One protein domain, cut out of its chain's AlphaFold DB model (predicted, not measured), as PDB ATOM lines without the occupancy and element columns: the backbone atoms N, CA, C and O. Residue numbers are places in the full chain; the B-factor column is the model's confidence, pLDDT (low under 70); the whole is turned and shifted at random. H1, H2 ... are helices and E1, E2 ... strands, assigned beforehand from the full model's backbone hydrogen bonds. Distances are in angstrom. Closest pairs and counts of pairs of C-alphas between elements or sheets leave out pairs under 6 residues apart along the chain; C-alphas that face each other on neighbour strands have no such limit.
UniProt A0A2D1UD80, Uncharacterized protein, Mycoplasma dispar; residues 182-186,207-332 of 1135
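This is residues 182 to 186 and 207 to 332 of the 1135 residues of an uncharacterized protein of Mycoplasma dispar (UniProt A0A2D1UD80). A long, strongly twisted sheet is built along the strand E4, with E3 and E2 one after the other on one side of it and E5 on the other. Three short helices follow one another beside the E3 and E2 side, H1 over E3, H2 between, H3 over E2; E1 and H4 lie at one end of the long axis, where the loop of residues 306 to 311 sticks out. The printed part has 131 residues, 65 of them, under half, in named elements: four helices and five strands in the order H1 H2 H3 E1 E2 E3 E4 H4 E5, a mixed class. The sheet is branched and antiparallel. The whole is only just compact, close to loose, with a radius of gyration of the C-alphas of 16.5 A and spans of 51 by 31 by 29 A.

Look first at H1, residues 215 to 223, and H2, residues 228 to 236: they form a helical hairpin and touch, closest at the C-alphas of Val 222 and Ala 231, 5.6 A apart, running opposite ways at 37 degrees, only just a steep tilt. H3, residues 242 to 250, touches H2, with C-alphas 236 and 242 closest at 5.5 A. Next, E1, residues 260 to 264, pairs with no named strand and runs on into E2, residues 266 to 271, at 45 degrees. H3 lies over E2 at a height over the sheet of 9.0 A. Then find the hairpin of E3, residues 280 to 283, and E4, residues 288 to 297, with N 290 and O 281 2.8 A apart. H1 lies over E3, at a height over the sheet of 7.6 A. E2 is antiparallel to E4, with N 267 and O 296 2.8 A apart. H4, residues 299 to 304, only grazes the sheet, as does H2. E5, residues 315 to 321, is antiparallel to E4, with N 319 and O 291 2.8 A apart. In H1, H2 and H4 every O i to N i+4 pair is within hydrogen-bond range; in H3, 4 of 5 are.

Find C-alpha 215 at (23.865, 5.649, 81.046); from there H1 runs 12.0 A. H2 measures 12.2 A, H3 13.0 A and E2 14.2 A, while E1, E3 and H4 are shorter. E4 runs 29.6 A from C-alpha 288 at (21.042, 10.374, 82.889). E5 runs 19.1 A to C-alpha 321 at (22.267, 14.223, 77.773).

The C-alphas of Glu 186 and Lys 307 are the two farthest apart, at 53.1 A. Residues 187 to 206 are not printed, and C-alphas 186 and 207 stand 8.1 A apart across the cut. No link is long. The model's pLDDT is under 70 at residues 182 to 186, 207 to 208 and 306 to 317.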
ATOM      1  N   GLN A 182      18.881  14.960  68.112       61.50
ATOM      2  CA  GLN A 182      18.148  13.722  67.888       61.50
ATOM      3  C   GLN A 182      19.150  12.560  67.814       61.50
ATOM      4  O   GLN A 182      20.038  12.582  66.957       61.50
ATOM      5  N   PRO A 183      19.047  11.541  68.688       61.03
ATOM      6  CA  PRO A 183      19.856  10.341  68.557       61.03
ATOM      7  C   PRO A 183      19.466   9.637  67.258       61.03
ATOM      8  O   PRO A 183      18.284   9.505  66.929       61.03
ATOM      9  N   LYS A 184      20.462   9.188  66.497       55.53
ATOM     10  CA  LYS A 184      20.219   8.579  65.193       55.53
ATOM     11  C   LYS A 184      19.794   7.121  65.377       55.53
ATOM     12  O   LYS A 184      20.636   6.242  65.506       55.53
ATOM     13  N   ILE A 185      18.487   6.875  65.371       50.84
ATOM     14  CA  ILE A 185      17.922   5.523  65.269       50.84
ATOM     15  C   ILE A 185      18.151   5.030  63.828       50.84
ATOM     16  O   ILE A 185      17.862   5.758  62.872       50.84
ATOM     17  N   GLU A 186      18.720   3.837  63.640       45.16
ATOM     18  CA  GLU A 186      19.147   3.363  62.315       45.16
ATOM     19  C   GLU A 186      17.991   2.957  61.381       45.16
ATOM     20  O   GLU A 186      17.749   1.786  61.093       45.16
ATOM     21  N   PHE A 207      27.484   3.280  63.954       52.06
ATOM     22  CA  PHE A 207      26.755   4.144  64.878       52.06
ATOM     23  C   PHE A 207      26.055   3.295  65.944       52.06
ATOM     24  O   PHE A 207      25.514   2.229  65.653       52.06
ATOM     25  N   LYS A 208      26.055   3.767  67.193       69.50
ATOM     26  CA  LYS A 208      25.481   3.042  68.335       69.50
ATOM     27  C   LYS A 208      24.218   3.737  68.826       69.50
ATOM     28  O   LYS A 208      24.216   4.944  69.050       69.50
ATOM     29  N   THR A 209      23.150   2.974  69.043       73.50
ATOM     30  CA  THR A 209      21.849   3.516  69.462       73.50
ATOM     31  C   THR A 209      21.821   3.790  70.975       73.50
ATOM     32  O   THR A 209      21.917   2.837  71.750       73.50
ATOM     33  N   PRO A 210      21.629   5.044  71.442       80.31
ATOM     34  CA  PRO A 210      21.593   5.359  72.876       80.31
ATOM     35  C   PRO A 210      20.522   4.589  73.659       80.31
ATOM     36  O   PRO A 210      20.785   4.133  74.767       80.31
ATOM     37  N   SER A 211      19.351   4.341  73.064       77.38
ATOM     38  CA  SER A 211      18.254   3.603  73.706       77.38
ATOM     39  C   SER A 211      18.530   2.108  73.925       77.38
ATOM     40  O   SER A 211      17.675   1.417  74.471       77.38
ATOM     41  N   LEU A 212      19.695   1.603  73.500       77.94
ATOM     42  CA  LEU A 212      20.145   0.215  73.671       77.94
ATOM     43  C   LEU A 212      21.410   0.102  74.550       77.94
ATOM     44  O   LEU A 212      22.026  -0.958  74.600       77.94
ATOM     45  N   ILE A 213      21.810   1.174  75.247       81.88
ATOM     46  CA  ILE A 213      22.920   1.181  76.214       81.88
ATOM     47  C   ILE A 213      22.513   1.940  77.486       81.88
ATOM     48  O   ILE A 213      21.843   2.972  77.397       81.88
ATOM     49  N   ARG A 214      22.891   1.466  78.681       87.25
ATOM     50  CA  ARG A 214      22.592   2.191  79.932       87.25
ATOM     51  C   ARG A 214      23.492   3.427  80.053       87.25
ATOM     52  O   ARG A 214      24.600   3.460  79.512       87.25
ATOM     53  N   SER A 215      23.063   4.432  80.821       89.81
ATOM     54  CA  SER A 215      23.865   5.649  81.046       89.81
ATOM     55  C   SER A 215      25.224   5.353  81.696       89.81
ATOM     56  O   SER A 215      26.203   6.040  81.403       89.81
ATOM     57  N   VAL A 216      25.294   4.309  82.532       89.19
ATOM     58  CA  VAL A 216      26.521   3.826  83.187       89.19
ATOM     59  C   VAL A 216      27.508   3.208  82.191       89.19
ATOM     60  O   VAL A 216      28.673   3.602  82.179       89.19
ATOM     61  N   ASP A 217      27.048   2.341  81.283       86.94
ATOM     62  CA  ASP A 217      27.912   1.702  80.278       86.94
ATOM     63  C   ASP A 217      28.412   2.722  79.253       86.94
ATOM     64  O   ASP A 217      29.575   2.695  78.856       86.94
ATOM     65  N   PHE A 218      27.547   3.660  78.849       90.25
ATOM     66  CA  PHE A 218      27.940   4.788  78.008       90.25
ATOM     67  C   PHE A 218      29.014   5.641  78.694       90.25
ATOM     68  O   PHE A 218      30.020   5.992  78.070       90.25
ATOM     69  N   ALA A 219      28.834   5.950  79.983       91.19
ATOM     70  CA  ALA A 219      29.816   6.709  80.738       91.19
ATOM     71  C   ALA A 219      31.156   5.972  80.792       91.19
ATOM     72  O   ALA A 219      32.183   6.560  80.459       91.19
ATOM     73  N   ASP A 220      31.173   4.694  81.157       89.94
ATOM     74  CA  ASP A 220      32.413   3.926  81.242       89.94
ATOM     75  C   ASP A 220      33.055   3.686  79.863       89.94
ATOM     76  O   ASP A 220      34.280   3.765  79.750       89.94
ATOM     77  N   TYR A 221      32.268   3.540  78.788       89.62
ATOM     78  CA  TYR A 221      32.779   3.498  77.415       89.62
ATOM     79  C   TYR A 221      33.508   4.788  77.014       89.62
ATOM     80  O   TYR A 221      34.612   4.728  76.469       89.62
ATOM     81  N   VAL A 222      32.927   5.962  77.280       92.25
ATOM     82  CA  VAL A 222      33.559   7.250  76.947       92.25
ATOM     83  C   VAL A 222      34.734   7.551  77.884       92.25
ATOM     84  O   VAL A 222      35.749   8.086  77.445       92.25
ATOM     85  N   ASN A 223      34.649   7.173  79.161       94.44
ATOM     86  CA  ASN A 223      35.683   7.451  80.165       94.44
ATOM     87  C   ASN A 223      36.994   6.677  79.971       94.44
ATOM     88  O   ASN A 223      38.012   7.088  80.529       94.44
ATOM     89  N   GLN A 224      36.988   5.613  79.163       92.88
ATOM     90  CA  GLN A 224      38.202   4.946  78.680       92.88
ATOM     91  C   GLN A 224      39.066   5.833  77.768       92.88
ATOM     92  O   GLN A 224      40.225   5.495  77.536       92.88
ATOM     93  N   ALA A 225      38.526   6.938  77.239       93.44
ATOM     94  CA  ALA A 225      39.283   7.860  76.404       93.44
ATOM     95  C   ALA A 225      40.488   8.452  77.149       93.44
ATOM     96  O   ALA A 225      40.379   8.907  78.297       93.44
ATOM     97  N   LEU A 226      41.631   8.502  76.468       90.19
ATOM     98  CA  LEU A 226      42.861   9.093  76.987       90.19
ATOM     99  C   LEU A 226      42.731  10.622  77.067       90.19
ATOM    100  O   LEU A 226      43.004  11.225  78.112       90.19
ATOM    101  N   ASP A 227      42.230  11.237  75.995       91.25
ATOM    102  CA  ASP A 227      42.140  12.687  75.822       91.25
ATOM    103  C   ASP A 227      40.739  13.185  75.400       91.25
ATOM    104  O   ASP A 227      39.781  12.425  75.247       91.25
ATOM    105  N   SER A 228      40.622  14.512  75.274       88.81
ATOM    106  CA  SER A 228      39.381  15.215  74.922       88.81
ATOM    107  C   SER A 228      38.881  14.901  73.509       88.81
ATOM    108  O   SER A 228      37.685  15.040  73.256       88.81
ATOM    109  N   GLU A 229      39.770  14.558  72.579       89.25
ATOM    110  CA  GLU A 229      39.443  14.336  71.171       89.25
ATOM    111  C   GLU A 229      38.943  12.904  70.969       89.25
ATOM    112  O   GLU A 229      37.913  12.687  70.329       89.25
ATOM    113  N   GLU A 230      39.587  11.928  71.615       91.44
ATOM    114  CA  GLU A 230      39.077  10.561  71.690       91.44
ATOM    115  C   GLU A 230      37.710  10.514  72.397       91.44
ATOM    116  O   GLU A 230      36.782   9.882  71.892       91.44
ATOM    117  N   ALA A 231      37.537  11.243  73.509       91.94
ATOM    118  CA  ALA A 231      36.249  11.335  74.201       91.94
ATOM    119  C   ALA A 231      35.153  11.931  73.298       91.94
ATOM    120  O   ALA A 231      34.044  11.399  73.236       91.94
ATOM    121  N   LYS A 232      35.469  12.995  72.544       90.06
ATOM    122  CA  LYS A 232      34.551  13.612  71.573       90.06
ATOM    123  C   LYS A 232      34.129  12.620  70.488       90.06
ATOM    124  O   LYS A 232      32.942  12.532  70.170       90.06
ATOM    125  N   ASN A 233      35.079  11.855  69.952       87.88
ATOM    126  CA  ASN A 233      34.812  10.842  68.934       87.88
ATOM    127  C   ASN A 233      33.907   9.726  69.482       87.88
ATOM    128  O   ASN A 233      32.883   9.438  68.866       87.88
ATOM    129  N   ARG A 234      34.194   9.200  70.684       89.75
ATOM    130  CA  ARG A 234      33.365   8.175  71.347       89.75
ATOM    131  C   ARG A 234      31.932   8.644  71.629       89.75
ATOM    132  O   ARG A 234      31.009   7.851  71.497       89.75
ATOM    133  N   ILE A 235      31.711   9.917  71.980       88.75
ATOM    134  CA  ILE A 235      30.349  10.478  72.116       88.75
ATOM    135  C   ILE A 235      29.673  10.622  70.739       88.75
ATOM    136  O   ILE A 235      28.477  10.369  70.606       88.75
ATOM    137  N   THR A 236      30.435  10.984  69.702       86.12
ATOM    138  CA  THR A 236      29.922  11.184  68.333       86.12
ATOM    139  C   THR A 236      29.414   9.880  67.690       86.12
ATOM    140  O   THR A 236      28.516   9.930  66.853       86.12
ATOM    141  N   GLU A 237      29.899   8.708  68.124       83.88
ATOM    142  CA  GLU A 237      29.346   7.391  67.737       83.88
ATOM    143  C   GLU A 237      27.864   7.215  68.118       83.88
ATOM    144  O   GLU A 237      27.135   6.497  67.433       83.88
ATOM    145  N   PHE A 238      27.423   7.878  69.193       81.38
ATOM    146  CA  PHE A 238      26.052   7.846  69.716       81.38
ATOM    147  C   PHE A 238      25.231   9.080  69.307       81.38
ATOM    148  O   PHE A 238      24.025   8.993  69.072       81.38
ATOM    149  N   PHE A 239      25.891  10.238  69.209       84.06
ATOM    150  CA  PHE A 239      25.285  11.536  68.910       84.06
ATOM    151  C   PHE A 239      26.028  12.199  67.734       84.06
ATOM    152  O   PHE A 239      26.955  12.976  67.962       84.06
ATOM    153  N   PRO A 240      25.658  11.924  66.466       77.81
ATOM    154  CA  PRO A 240      26.455  12.334  65.302       77.81
ATOM    155  C   PRO A 240      26.706  13.846  65.176       77.81
ATOM    156  O   PRO A 240      27.773  14.260  64.726       77.81
ATOM    157  N   ASP A 241      25.761  14.681  65.618       79.69
ATOM    158  CA  ASP A 241      25.897  16.144  65.595       79.69
ATOM    159  C   ASP A 241      26.757  16.706  66.746       79.69
ATOM    160  O   ASP A 241      27.051  17.900  66.773       79.69
ATOM    161  N   PHE A 242      27.217  15.874  67.690       84.81
ATOM    162  CA  PHE A 242      27.969  16.311  68.872       84.81
ATOM    163  C   PHE A 242      29.264  17.058  68.526       84.81
ATOM    164  O   PHE A 242      29.510  18.158  69.026       84.81
ATOM    165  N   SER A 243      30.073  16.495  67.621       84.38
ATOM    166  CA  SER A 243      31.295  17.151  67.140       84.38
ATOM    167  C   SER A 243      31.001  18.469  66.419       84.38
ATOM    168  O   SER A 243      31.764  19.425  66.560       84.38
ATOM    169  N   LYS A 244      29.881  18.547  65.688       84.31
ATOM    170  CA  LYS A 244      29.450  19.776  65.018       84.31
ATOM    171  C   LYS A 244      29.074  20.849  66.041       84.31
ATOM    172  O   LYS A 244      29.578  21.957  65.942       84.31
ATOM    173  N   ILE A 245      28.284  20.514  67.059       83.75
ATOM    174  CA  ILE A 245      27.827  21.461  68.091       83.75
ATOM    175  C   ILE A 245      29.009  22.064  68.873       83.75
ATOM    176  O   ILE A 245      29.041  23.271  69.113       83.75
ATOM    177  N   LEU A 246      30.045  21.279  69.196       83.00
ATOM    178  CA  LEU A 246      31.268  21.826  69.809       83.00
ATOM    179  C   LEU A 246      32.068  22.750  68.866       83.00
ATOM    180  O   LEU A 246      32.671  23.725  69.327       83.00
ATOM    181  N   ASN A 247      32.058  22.493  67.556       84.88
ATOM    182  CA  ASN A 247      32.678  23.378  66.566       84.88
ATOM    183  C   ASN A 247      31.847  24.662  66.353       84.88
ATOM    184  O   ASN A 247      32.410  25.756  66.362       84.88
ATOM    185  N   ASP A 248      30.517  24.553  66.285       84.38
ATOM    186  CA  ASP A 248      29.557  25.655  66.096       84.38
ATOM    187  C   ASP A 248      29.528  26.648  67.282       84.38
ATOM    188  O   ASP A 248      29.059  27.784  67.133       84.38
ATOM    189  N   LEU A 249      30.028  26.256  68.465       84.44
ATOM    190  CA  LEU A 249      30.344  27.170  69.574       84.44
ATOM    191  C   LEU A 249      31.648  27.933  69.344       84.44
ATOM    192  O   LEU A 249      31.713  29.146  69.544       84.44
ATOM    193  N   ASN A 250      32.688  27.214  68.927       84.81
ATOM    194  CA  ASN A 250      34.010  27.772  68.680       84.81
ATOM    195  C   ASN A 250      33.995  28.774  67.508       84.81
ATOM    196  O   ASN A 250      34.666  29.803  67.589       84.81
ATOM    197  N   GLU A 251      33.195  28.519  66.470       85.06
ATOM    198  CA  GLU A 251      33.034  29.356  65.266       85.06
ATOM    199  C   GLU A 251      31.916  30.407  65.363       85.06
ATOM    200  O   GLU A 251      31.669  31.161  64.420       85.06
ATOM    201  N   ASN A 252      31.243  30.506  66.509       85.38
ATOM    202  CA  ASN A 252      30.177  31.478  66.708       85.38
ATOM    203  C   ASN A 252      30.710  32.923  66.668       85.38
ATOM    204  O   ASN A 252      31.678  33.252  67.353       85.38
ATOM    205  N   ARG A 253      30.003  33.825  65.971       81.19
ATOM    206  CA  ARG A 253      30.286  35.273  65.956       81.19
ATOM    207  C   ARG A 253      30.390  35.887  67.357       81.19
ATOM    208  O   ARG A 253      31.234  36.748  67.576       81.19
ATOM    209  N   SER A 254      29.585  35.431  68.320       82.00
ATOM    210  CA  SER A 254      29.656  35.879  69.721       82.00
ATOM    211  C   SER A 254      30.948  35.457  70.433       82.00
ATOM    212  O   SER A 254      31.311  36.068  71.433       82.00
ATOM    213  N   ASN A 255      31.663  34.452  69.918       86.62
ATOM    214  CA  ASN A 255      32.979  34.039  70.401       86.62
ATOM    215  C   ASN A 255      34.133  34.808  69.722       86.62
ATOM    216  O   ASN A 255      35.290  34.604  70.084       86.62
ATOM    217  N   PHE A 256      33.874  35.688  68.745       85.81
ATOM    218  CA  PHE A 256      34.934  36.436  68.062       85.81
ATOM    219  C   PHE A 256      35.445  37.597  68.923       85.81
ATOM    220  O   PHE A 256      34.692  38.450  69.403       85.81
ATOM    221  N   LEU A 257      36.763  37.649  69.095       79.19
ATOM    222  CA  LEU A 257      37.461  38.713  69.798       79.19
ATOM    223  C   LEU A 257      37.468  39.961  68.904       79.19
ATOM    224  O   LEU A 257      38.038  39.947  67.813       79.19
ATOM    225  N   PHE A 258      36.789  41.018  69.356       75.31
ATOM    226  CA  PHE A 258      36.561  42.257  68.592       75.31
ATOM    227  C   PHE A 258      35.953  42.017  67.193       75.31
ATOM    228  O   PHE A 258      36.303  42.685  66.225       75.31
ATOM    229  N   GLY A 259      35.077  41.009  67.063       70.56
ATOM    230  CA  GLY A 259      34.410  40.666  65.799       70.56
ATOM    231  C   GLY A 259      35.301  39.995  64.741       70.56
ATOM    232  O   GLY A 259      34.805  39.645  63.672       70.56
ATOM    233  N   ASN A 260      36.588  39.773  65.023       77.88
ATOM    234  CA  ASN A 260      37.524  39.152  64.089       77.88
ATOM    235  C   ASN A 260      37.392  37.610  64.116       77.88
ATOM    236  O   ASN A 260      37.693  37.015  65.149       77.88
ATOM    237  N   PRO A 261      37.021  36.935  63.008       75.44
ATOM    238  CA  PRO A 261      36.830  35.478  62.985       75.44
ATOM    239  C   PRO A 261      38.107  34.671  63.274       75.44
ATOM    240  O   PRO A 261      38.024  33.535  63.744       75.44
ATOM    241  N   ASN A 262      39.287  35.256  63.039       80.00
ATOM    242  CA  ASN A 262      40.579  34.600  63.256       80.00
ATOM    243  C   ASN A 262      41.039  34.647  64.724       80.00
ATOM    244  O   ASN A 262      41.977  33.943  65.090       80.00
ATOM    245  N   ASN A 263      40.396  35.457  65.574       82.69
ATOM    246  CA  ASN A 263      40.721  35.580  66.994       82.69
ATOM    247  C   ASN A 263      39.482  35.275  67.839       82.69
ATOM    248  O   ASN A 263      38.442  35.903  67.680       82.69
ATOM    249  N   ARG A 264      39.586  34.337  68.781       86.62
ATOM    250  CA  ARG A 264      38.452  33.899  69.614       86.62
ATOM    251  C   ARG A 264      38.625  34.335  71.066       86.62
ATOM    252  O   ARG A 264      39.753  34.430  71.549       86.62
ATOM    253  N   VAL A 265      37.523  34.583  71.769       84.19
ATOM    254  CA  VAL A 265      37.525  34.864  73.212       84.19
ATOM    255  C   VAL A 265      37.817  33.574  73.977       84.19
ATOM    256  O   VAL A 265      38.767  33.521  74.762       84.19
ATOM    257  N   TYR A 266      37.065  32.512  73.677       86.06
ATOM    258  CA  TYR A 266      37.178  31.201  74.305       86.06
ATOM    259  C   TYR A 266      37.535  30.097  73.305       86.06
ATOM    260  O   TYR A 266      37.150  30.137  72.134       86.06
ATOM    261  N   ASN A 267      38.227  29.077  73.805       86.62
ATOM    262  CA  ASN A 267      38.312  27.754  73.206       86.62
ATOM    263  C   ASN A 267      37.437  26.790  74.023       86.62
ATOM    264  O   ASN A 267      37.657  26.641  75.230       86.62
ATOM    265  N   PHE A 268      36.453  26.162  73.381       85.94
ATOM    266  CA  PHE A 268      35.561  25.173  73.989       85.94
ATOM    267  C   PHE A 268      36.080  23.761  73.719       85.94
ATOM    268  O   PHE A 268      36.311  23.387  72.571       85.94
ATOM    269  N   THR A 269      36.253  22.980  74.786       86.06
ATOM    270  CA  THR A 269      36.779  21.603  74.756       86.06
ATOM    271  C   THR A 269      36.017  20.715  75.738       86.06
ATOM    272  O   THR A 269      35.407  21.223  76.684       86.06
ATOM    273  N   LEU A 270      36.061  19.393  75.544       89.00
ATOM    274  CA  LEU A 270      35.639  18.459  76.587       89.00
ATOM    275  C   LEU A 270      36.664  18.462  77.720       89.00
ATOM    276  O   LEU A 270      37.875  18.471  77.499       89.00
ATOM    277  N   ALA A 271      36.172  18.417  78.949       87.69
ATOM    278  CA  ALA A 271      37.001  18.297  80.132       87.69
ATOM    279  C   ALA A 271      36.587  17.105  80.983       87.69
ATOM    280  O   ALA A 271      35.478  16.588  80.897       87.69
ATOM    281  N   ARG A 272      37.520  16.690  81.834       86.62
ATOM    282  CA  ARG A 272      37.236  15.798  82.948       86.62
ATOM    283  C   ARG A 272      36.625  16.622  84.084       86.62
ATOM    284  O   ARG A 272      37.077  17.740  84.340       86.62
ATOM    285  N   ASP A 273      35.635  16.059  84.764       84.56
ATOM    286  CA  ASP A 273      35.051  16.604  85.985       84.56
ATOM    287  C   ASP A 273      36.136  16.944  87.023       84.56
ATOM    288  O   ASP A 273      37.150  16.248  87.166       84.56
ATOM    289  N   THR A 274      35.917  18.023  87.771       73.38
ATOM    290  CA  THR A 274      36.854  18.510  88.782       73.38
ATOM    291  C   THR A 274      36.981  17.549  89.960       73.38
ATOM    292  O   THR A 274      38.073  17.473  90.530       73.38
ATOM    293  N   ILE A 275      35.933  16.783  90.282       77.12
ATOM    294  CA  ILE A 275      35.911  15.826  91.396       77.12
ATOM    295  C   ILE A 275      36.300  14.423  90.909       77.12
ATOM    296  O   ILE A 275      37.380  13.935  91.237       77.12
ATOM    297  N   SER A 276      35.460  13.796  90.084       81.31
ATOM    298  CA  SER A 276      35.578  12.389  89.664       81.31
ATOM    299  C   SER A 276      36.651  12.115  88.605       81.31
ATOM    300  O   SER A 276      36.974  10.956  88.353       81.31
ATOM    301  N   LYS A 277      37.201  13.155  87.960       87.12
ATOM    302  CA  LYS A 277      38.170  13.066  86.844       87.12
ATOM    303  C   LYS A 277      37.671  12.268  85.618       87.12
ATOM    304  O   LYS A 277      38.463  11.915  84.739       87.12
ATOM    305  N   LYS A 278      36.362  12.032  85.520       90.06
ATOM    306  CA  LYS A 278      35.684  11.391  84.383       90.06
ATOM    307  C   LYS A 278      35.237  12.436  83.345       90.06
ATOM    308  O   LYS A 278      34.911  13.559  83.714       90.06
ATOM    309  N   PHE A 279      35.244  12.094  82.055       90.94
ATOM    310  CA  PHE A 279      34.658  12.914  80.977       90.94
ATOM    311  C   PHE A 279      33.126  12.876  80.987       90.94
ATOM    312  O   PHE A 279      32.490  13.873  80.648       90.94
ATOM    313  N   ILE A 280      32.556  11.733  81.381       93.06
ATOM    314  CA  ILE A 280      31.121  11.532  81.586       93.06
ATOM    315  C   ILE A 280      30.865  11.117  83.033       93.06
ATOM    316  O   ILE A 280      31.472  10.159  83.518       93.06
ATOM    317  N   THR A 281      29.913  11.763  83.697       89.50
ATOM    318  CA  THR A 281      29.297  11.235  84.924       89.50
ATOM    319  C   THR A 281      27.903  10.708  84.618       89.50
ATOM    320  O   THR A 281      27.152  11.346  83.886       89.50
ATOM    321  N   SER A 282      27.546   9.556  85.179       86.88
ATOM    322  CA  SER A 282      26.217   8.953  85.059       86.88
ATOM    323  C   SER A 282      25.494   8.981  86.399       86.88
ATOM    324  O   SER A 282      26.035   8.501  87.395       86.88
ATOM    325  N   ASP A 283      24.253   9.454  86.405       80.88
ATOM    326  CA  ASP A 283      23.293   9.109  87.446       80.88
ATOM    327  C   ASP A 283      22.554   7.850  86.975       80.88
ATOM    328  O   ASP A 283      21.748   7.896  86.041       80.88
ATOM    329  N   GLY A 284      22.879   6.705  87.577       70.56
ATOM    330  CA  GLY A 284      22.249   5.426  87.244       70.56
ATOM    331  C   GLY A 284      20.790   5.330  87.702       70.56
ATOM    332  O   GLY A 284      20.017   4.597  87.097       70.56
ATOM    333  N   ALA A 285      20.384   6.098  88.720       72.31
ATOM    334  CA  ALA A 285      19.011   6.107  89.220       72.31
ATOM    335  C   ALA A 285      18.108   6.997  88.354       72.31
ATOM    336  O   ALA A 285      17.015   6.580  87.976       72.31
ATOM    337  N   ALA A 286      18.586   8.186  87.973       71.25
ATOM    338  CA  ALA A 286      17.906   9.053  87.005       71.25
ATOM    339  C   ALA A 286      18.080   8.590  85.544       71.25
ATOM    340  O   ALA A 286      17.440   9.132  84.644       71.25
ATOM    341  N   LYS A 287      18.960   7.609  85.296       83.50
ATOM    342  CA  LYS A 287      19.349   7.092  83.968       83.50
ATOM    343  C   LYS A 287      19.935   8.163  83.047       83.50
ATOM    344  O   LYS A 287      19.936   8.008  81.829       83.50
ATOM    345  N   LEU A 288      20.456   9.249  83.616       85.94
ATOM    346  CA  LEU A 288      21.042  10.374  82.889       85.94
ATOM    347  C   LEU A 288      22.563  10.242  82.833       85.94
ATOM    348  O   LEU A 288      23.195   9.714  83.748       85.94
ATOM    349  N   ALA A 289      23.159  10.775  81.772       89.62
ATOM    350  CA  ALA A 289      24.594  11.022  81.701       89.62
ATOM    351  C   ALA A 289      24.841  12.514  81.469       89.62
ATOM    352  O   ALA A 289      24.045  13.188  80.811       89.62
ATOM    353  N   SER A 290      25.948  13.032  81.990       89.00
ATOM    354  CA  SER A 290      26.403  14.391  81.728       89.00
ATOM    355  C   SER A 290      27.860  14.424  81.293       89.00
ATOM    356  O   SER A 290      28.702  13.715  81.841       89.00
ATOM    357  N   PHE A 291      28.145  15.267  80.304       88.94
ATOM    358  CA  PHE A 291      29.500  15.589  79.865       88.94
ATOM    359  C   PHE A 291      29.902  16.976  80.365       88.94
ATOM    360  O   PHE A 291      29.046  17.786  80.723       88.94
ATOM    361  N   PHE A 292      31.202  17.267  80.388       86.00
ATOM    362  CA  PHE A 292      31.711  18.528  80.921       86.00
ATOM    363  C   PHE A 292      32.371  19.362  79.825       86.00
ATOM    364  O   PHE A 292      33.360  18.945  79.222       86.00
ATOM    365  N   VAL A 293      31.848  20.565  79.591       84.12
ATOM    366  CA  VAL A 293      32.447  21.537  78.666       84.12
ATOM    367  C   VAL A 293      33.323  22.499  79.449       84.12
ATOM    368  O   VAL A 293      32.874  23.105  80.420       84.12
ATOM    369  N   LYS A 294      34.569  22.665  79.007       83.88
ATOM    370  CA  LYS A 294      35.505  23.679  79.491       83.88
ATOM    371  C   LYS A 294      35.621  24.792  78.462       83.88
ATOM    372  O   LYS A 294      36.075  24.548  77.344       83.88
ATOM    373  N   ALA A 295      35.299  26.012  78.878       82.44
ATOM    374  CA  ALA A 295      35.702  27.218  78.166       82.44
ATOM    375  C   ALA A 295      37.005  27.761  78.761       82.44
ATOM    376  O   ALA A 295      37.073  28.082  79.951       82.44
ATOM    377  N   GLU A 296      38.044  27.880  77.935       82.62
ATOM    378  CA  GLU A 296      39.300  28.525  78.315       82.62
ATOM    379  C   GLU A 296      39.552  29.781  77.482       82.62
ATOM    380  O   GLU A 296      39.432  29.751  76.260       82.62
ATOM    381  N   LEU A 297      39.943  30.881  78.134       82.12
ATOM    382  CA  LEU A 297      40.365  32.099  77.442       82.12
ATOM    383  C   LEU A 297      41.581  31.815  76.547       82.12
ATOM    384  O   LEU A 297      42.592  31.266  77.006       82.12
ATOM    385  N   THR A 298      41.506  32.226  75.282       85.06
ATOM    386  CA  THR A 298      42.627  32.089  74.342       85.06
ATOM    387  C   THR A 298      43.812  32.963  74.761       85.06
ATOM    388  O   THR A 298      43.663  33.922  75.519       85.06
ATOM    389  N   SER A 299      45.010  32.682  74.238       81.81
ATOM    390  CA  SER A 299      46.185  33.537  74.466       81.81
ATOM    391  C   SER A 299      45.945  34.982  74.007       81.81
ATOM    392  O   SER A 299      46.332  35.913  74.709       81.81
ATOM    393  N   ALA A 300      45.235  35.181  72.890       79.94
ATOM    394  CA  ALA A 300      44.855  36.507  72.403       79.94
ATOM    395  C   ALA A 300      43.908  37.233  73.378       79.94
ATOM    396  O   ALA A 300      44.125  38.402  73.695       79.94
ATOM    397  N   ALA A 301      42.900  36.539  73.917       79.69
ATOM    398  CA  ALA A 301      41.997  37.099  74.921       79.69
ATOM    399  C   ALA A 301      42.732  37.427  76.237       79.69
ATOM    400  O   ALA A 301      42.566  38.519  76.778       79.69
ATOM    401  N   LYS A 302      43.606  36.525  76.710       77.75
ATOM    402  CA  LYS A 302      44.445  36.713  77.910       77.75
ATOM    403  C   LYS A 302      45.355  37.946  77.792       77.75
ATOM    404  O   LYS A 302      45.441  38.711  78.746       77.75
ATOM    405  N   VAL A 303      45.978  38.182  76.631       76.38
ATOM    406  CA  VAL A 303      46.809  39.380  76.384       76.38
ATOM    407  C   VAL A 303      45.990  40.672  76.482       76.38
ATOM    408  O   VAL A 303      46.434  41.625  77.121       76.38
ATOM    409  N   ASN A 304      44.777  40.701  75.921       72.88
ATOM    410  CA  ASN A 304      43.915  41.891  75.941       72.88
ATOM    411  C   ASN A 304      43.331  42.217  77.331       72.88
ATOM    412  O   ASN A 304      42.952  43.359  77.580       72.88
ATOM    413  N   LEU A 305      43.284  41.251  78.253       70.12
ATOM    414  CA  LEU A 305      42.838  41.465  79.638       70.12
ATOM    415  C   LEU A 305      43.919  42.081  80.552       70.12
ATOM    416  O   LEU A 305      43.607  42.518  81.661       70.12
ATOM    417  N   GLY A 306      45.179  42.145  80.108       66.44
ATOM    418  CA  GLY A 306      46.273  42.775  80.851       66.44
ATOM    419  C   GLY A 306      46.624  42.089  82.183       66.44
ATOM    420  O   GLY A 306      46.407  40.895  82.376       66.44
ATOM    421  N   LYS A 307      47.199  42.850  83.127       59.19
ATOM    422  CA  LYS A 307      47.703  42.348  84.428       59.19
ATOM    423  C   LYS A 307      46.610  42.133  85.493       59.19
ATOM    424  O   LYS A 307      46.858  42.351  86.679       59.19
ATOM    425  N   ILE A 308      45.393  41.758  85.106       60.00
ATOM    426  CA  ILE A 308      44.319  41.519  86.077       60.00
ATOM    427  C   ILE A 308      44.523  40.147  86.735       60.00
ATOM    428  O   ILE A 308      44.649  39.126  86.061       60.00
ATOM    429  N   ASN A 309      44.553  40.124  88.069       48.84
ATOM    430  CA  ASN A 309      44.637  38.887  88.842       48.84
ATOM    431  C   ASN A 309      43.276  38.179  88.838       48.84
ATOM    432  O   ASN A 309      42.366  38.548  89.582       48.84
ATOM    433  N   PHE A 310      43.142  37.148  88.008       56.56
ATOM    434  CA  PHE A 310      41.978  36.267  87.994       56.56
ATOM    435  C   PHE A 310      42.227  35.035  88.868       56.56
ATOM    436  O   PHE A 310      43.282  34.408  88.769       56.56
ATOM    437  N   SER A 311      41.227  34.619  89.648       44.59
ATOM    438  CA  SER A 311      41.178  33.234  90.129       44.59
ATOM    439  C   SER A 311      40.893  32.339  88.922       44.59
ATOM    440  O   SER A 311      39.766  32.300  88.428       44.59
ATOM    441  N   GLN A 312      41.933  31.691  88.389       47.78
ATOM    442  CA  GLN A 312      41.906  30.959  87.114       47.78
ATOM    443  C   GLN A 312      41.212  29.587  87.209       47.78
ATOM    444  O   GLN A 312      41.689  28.605  86.643       47.78
ATOM    445  N   ALA A 313      40.086  29.491  87.917       42.84
ATOM    446  CA  ALA A 313      39.246  28.305  87.833       42.84
ATOM    447  C   ALA A 313      38.691  28.208  86.395       42.84
ATOM    448  O   ALA A 313      37.956  29.112  85.981       42.84
ATOM    449  N   PRO A 314      39.037  27.171  85.605       53.06
ATOM    450  CA  PRO A 314      38.468  27.008  84.274       53.06
ATOM    451  C   PRO A 314      36.949  26.885  84.397       53.06
ATOM    452  O   PRO A 314      36.455  26.188  85.286       53.06
ATOM    453  N   ASN A 315      36.202  27.561  83.519       66.25
ATOM    454  CA  ASN A 315      34.746  27.528  83.584       66.25
ATOM    455  C   ASN A 315      34.255  26.203  82.990       66.25
ATOM    456  O   ASN A 315      33.980  26.100  81.793       66.25
ATOM    457  N   ILE A 316      34.252  25.175  83.838       64.94
ATOM    458  CA  ILE A 316      33.758  23.835  83.540       64.94
ATOM    459  C   ILE A 316      32.266  23.798  83.880       64.94
ATOM    460  O   ILE A 316      31.846  24.255  84.951       64.94
ATOM    461  N   ARG A 317      31.459  23.279  82.956       69.44
ATOM    462  CA  ARG A 317      30.006  23.152  83.096       69.44
ATOM    463  C   ARG A 317      29.554  21.722  82.807       69.44
ATOM    464  O   ARG A 317      29.911  21.218  81.742       69.44
ATOM    465  N   PRO A 318      28.791  21.079  83.712       78.44
ATOM    466  CA  PRO A 318      28.116  19.828  83.405       78.44
ATOM    467  C   PRO A 318      26.961  20.091  82.441       78.44
ATOM    468  O   PRO A 318      26.261  21.098  82.543       78.44
ATOM    469  N   VAL A 319      26.748  19.156  81.527       80.50
ATOM    470  CA  VAL A 319      25.743  19.240  80.475       80.50
ATOM    471  C   VAL A 319      25.017  17.906  80.380       80.50
ATOM    472  O   VAL A 319      25.645  16.888  80.103       80.50
ATOM    473  N   LEU A 320      23.705  17.904  80.621       83.12
ATOM    474  CA  LEU A 320      22.876  16.694  80.639       83.12
ATOM    475  C   LEU A 320      22.527  16.219  79.222       83.12
ATOM    476  O   LEU A 320      22.029  16.990  78.403       83.12
ATOM    477  N   LEU A 321      22.728  14.926  78.969       83.38
ATOM    478  CA  LEU A 321      22.267  14.223  77.773       83.38
ATOM    479  C   LEU A 321      20.830  13.734  78.011       83.38
ATOM    480  O   LEU A 321      20.607  12.627  78.501       83.38
ATOM    481  N   GLN A 322      19.860  14.587  77.678       82.50
ATOM    482  CA  GLN A 322      18.422  14.341  77.841       82.50
ATOM    483  C   GLN A 322      17.614  14.875  76.647       82.50
ATOM    484  O   GLN A 322      18.006  15.857  76.012       82.50
ATOM    485  N   LYS A 323      16.457  14.263  76.387       78.38
ATOM    486  CA  LYS A 323      15.481  14.681  75.369       78.38
ATOM    487  C   LYS A 323      14.817  16.021  75.725       78.38
ATOM    488  O   LYS A 323      14.900  16.513  76.854       78.38
ATOM    489  N   THR A 324      14.086  16.598  74.769       74.50
ATOM    490  CA  THR A 324      13.312  17.848  74.925       74.50
ATOM    491  C   THR A 324      12.294  17.797  76.072       74.50
ATOM    492  O   THR A 324      12.090  18.798  76.757       74.50
ATOM    493  N   ASP A 325      11.698  16.627  76.310       78.94
ATOM    494  CA  ASP A 325      10.758  16.335  77.405       78.94
ATOM    495  C   ASP A 325      11.445  16.093  78.770       78.94
ATOM    496  O   ASP A 325      10.770  15.863  79.771       78.94
ATOM    497  N   LYS A 326      12.782  16.208  78.825       78.06
ATOM    498  CA  LYS A 326      13.672  15.903  79.963       78.06
ATOM    499  C   LYS A 326      13.822  14.410  80.295       78.06
ATOM    500  O   LYS A 326      14.433  14.092  81.312       78.06
ATOM    501  N   THR A 327      13.325  13.495  79.463       81.44
ATOM    502  CA  THR A 327      13.585  12.054  79.623       81.44
ATOM    503  C   THR A 327      14.983  11.678  79.122       81.44
ATOM    504  O   THR A 327      15.617  12.416  78.364       81.44
ATOM    505  N   SER A 328      15.488  10.517  79.541       85.44
ATOM    506  CA  SER A 328      16.807  10.043  79.113       85.44
ATOM    507  C   SER A 328      16.837   9.610  77.642       85.44
ATOM    508  O   SER A 328      15.843   9.124  77.097       85.44
ATOM    509  N   PHE A 329      18.000   9.750  77.001       83.56
ATOM    510  CA  PHE A 329      18.307   9.084  75.729       83.56
ATOM    511  C   PHE A 329      18.705   7.609  75.900       83.56
ATOM    512  O   PHE A 329      18.685   6.870  74.919       83.56
ATOM    513  N   PHE A 330      19.102   7.207  77.108       86.75
ATOM    514  CA  PHE A 330      19.688   5.901  77.401       86.75
ATOM    515  C   PHE A 330      18.634   4.825  77.669       86.75
ATOM    516  O   PHE A 330      17.474   5.128  77.942       86.75
ATOM    517  N   ALA A 331      19.057   3.565  77.587       84.44
ATOM    518  CA  ALA A 331      18.227   2.405  77.870       84.44
ATOM    519  C   ALA A 331      17.618   2.438  79.281       84.44
ATOM    520  O   ALA A 331      18.306   2.701  80.269       84.44
ATOM    521  N   ASP A 332      16.339   2.072  79.362       86.81
ATOM    522  CA  ASP A 332      15.663   1.680  80.593       86.81
ATOM    523  C   ASP A 332      15.388   0.170  80.532       86.81
ATOM    524  O   ASP A 332      14.679  -0.315  79.652       86.81
TER     525      ASP A 332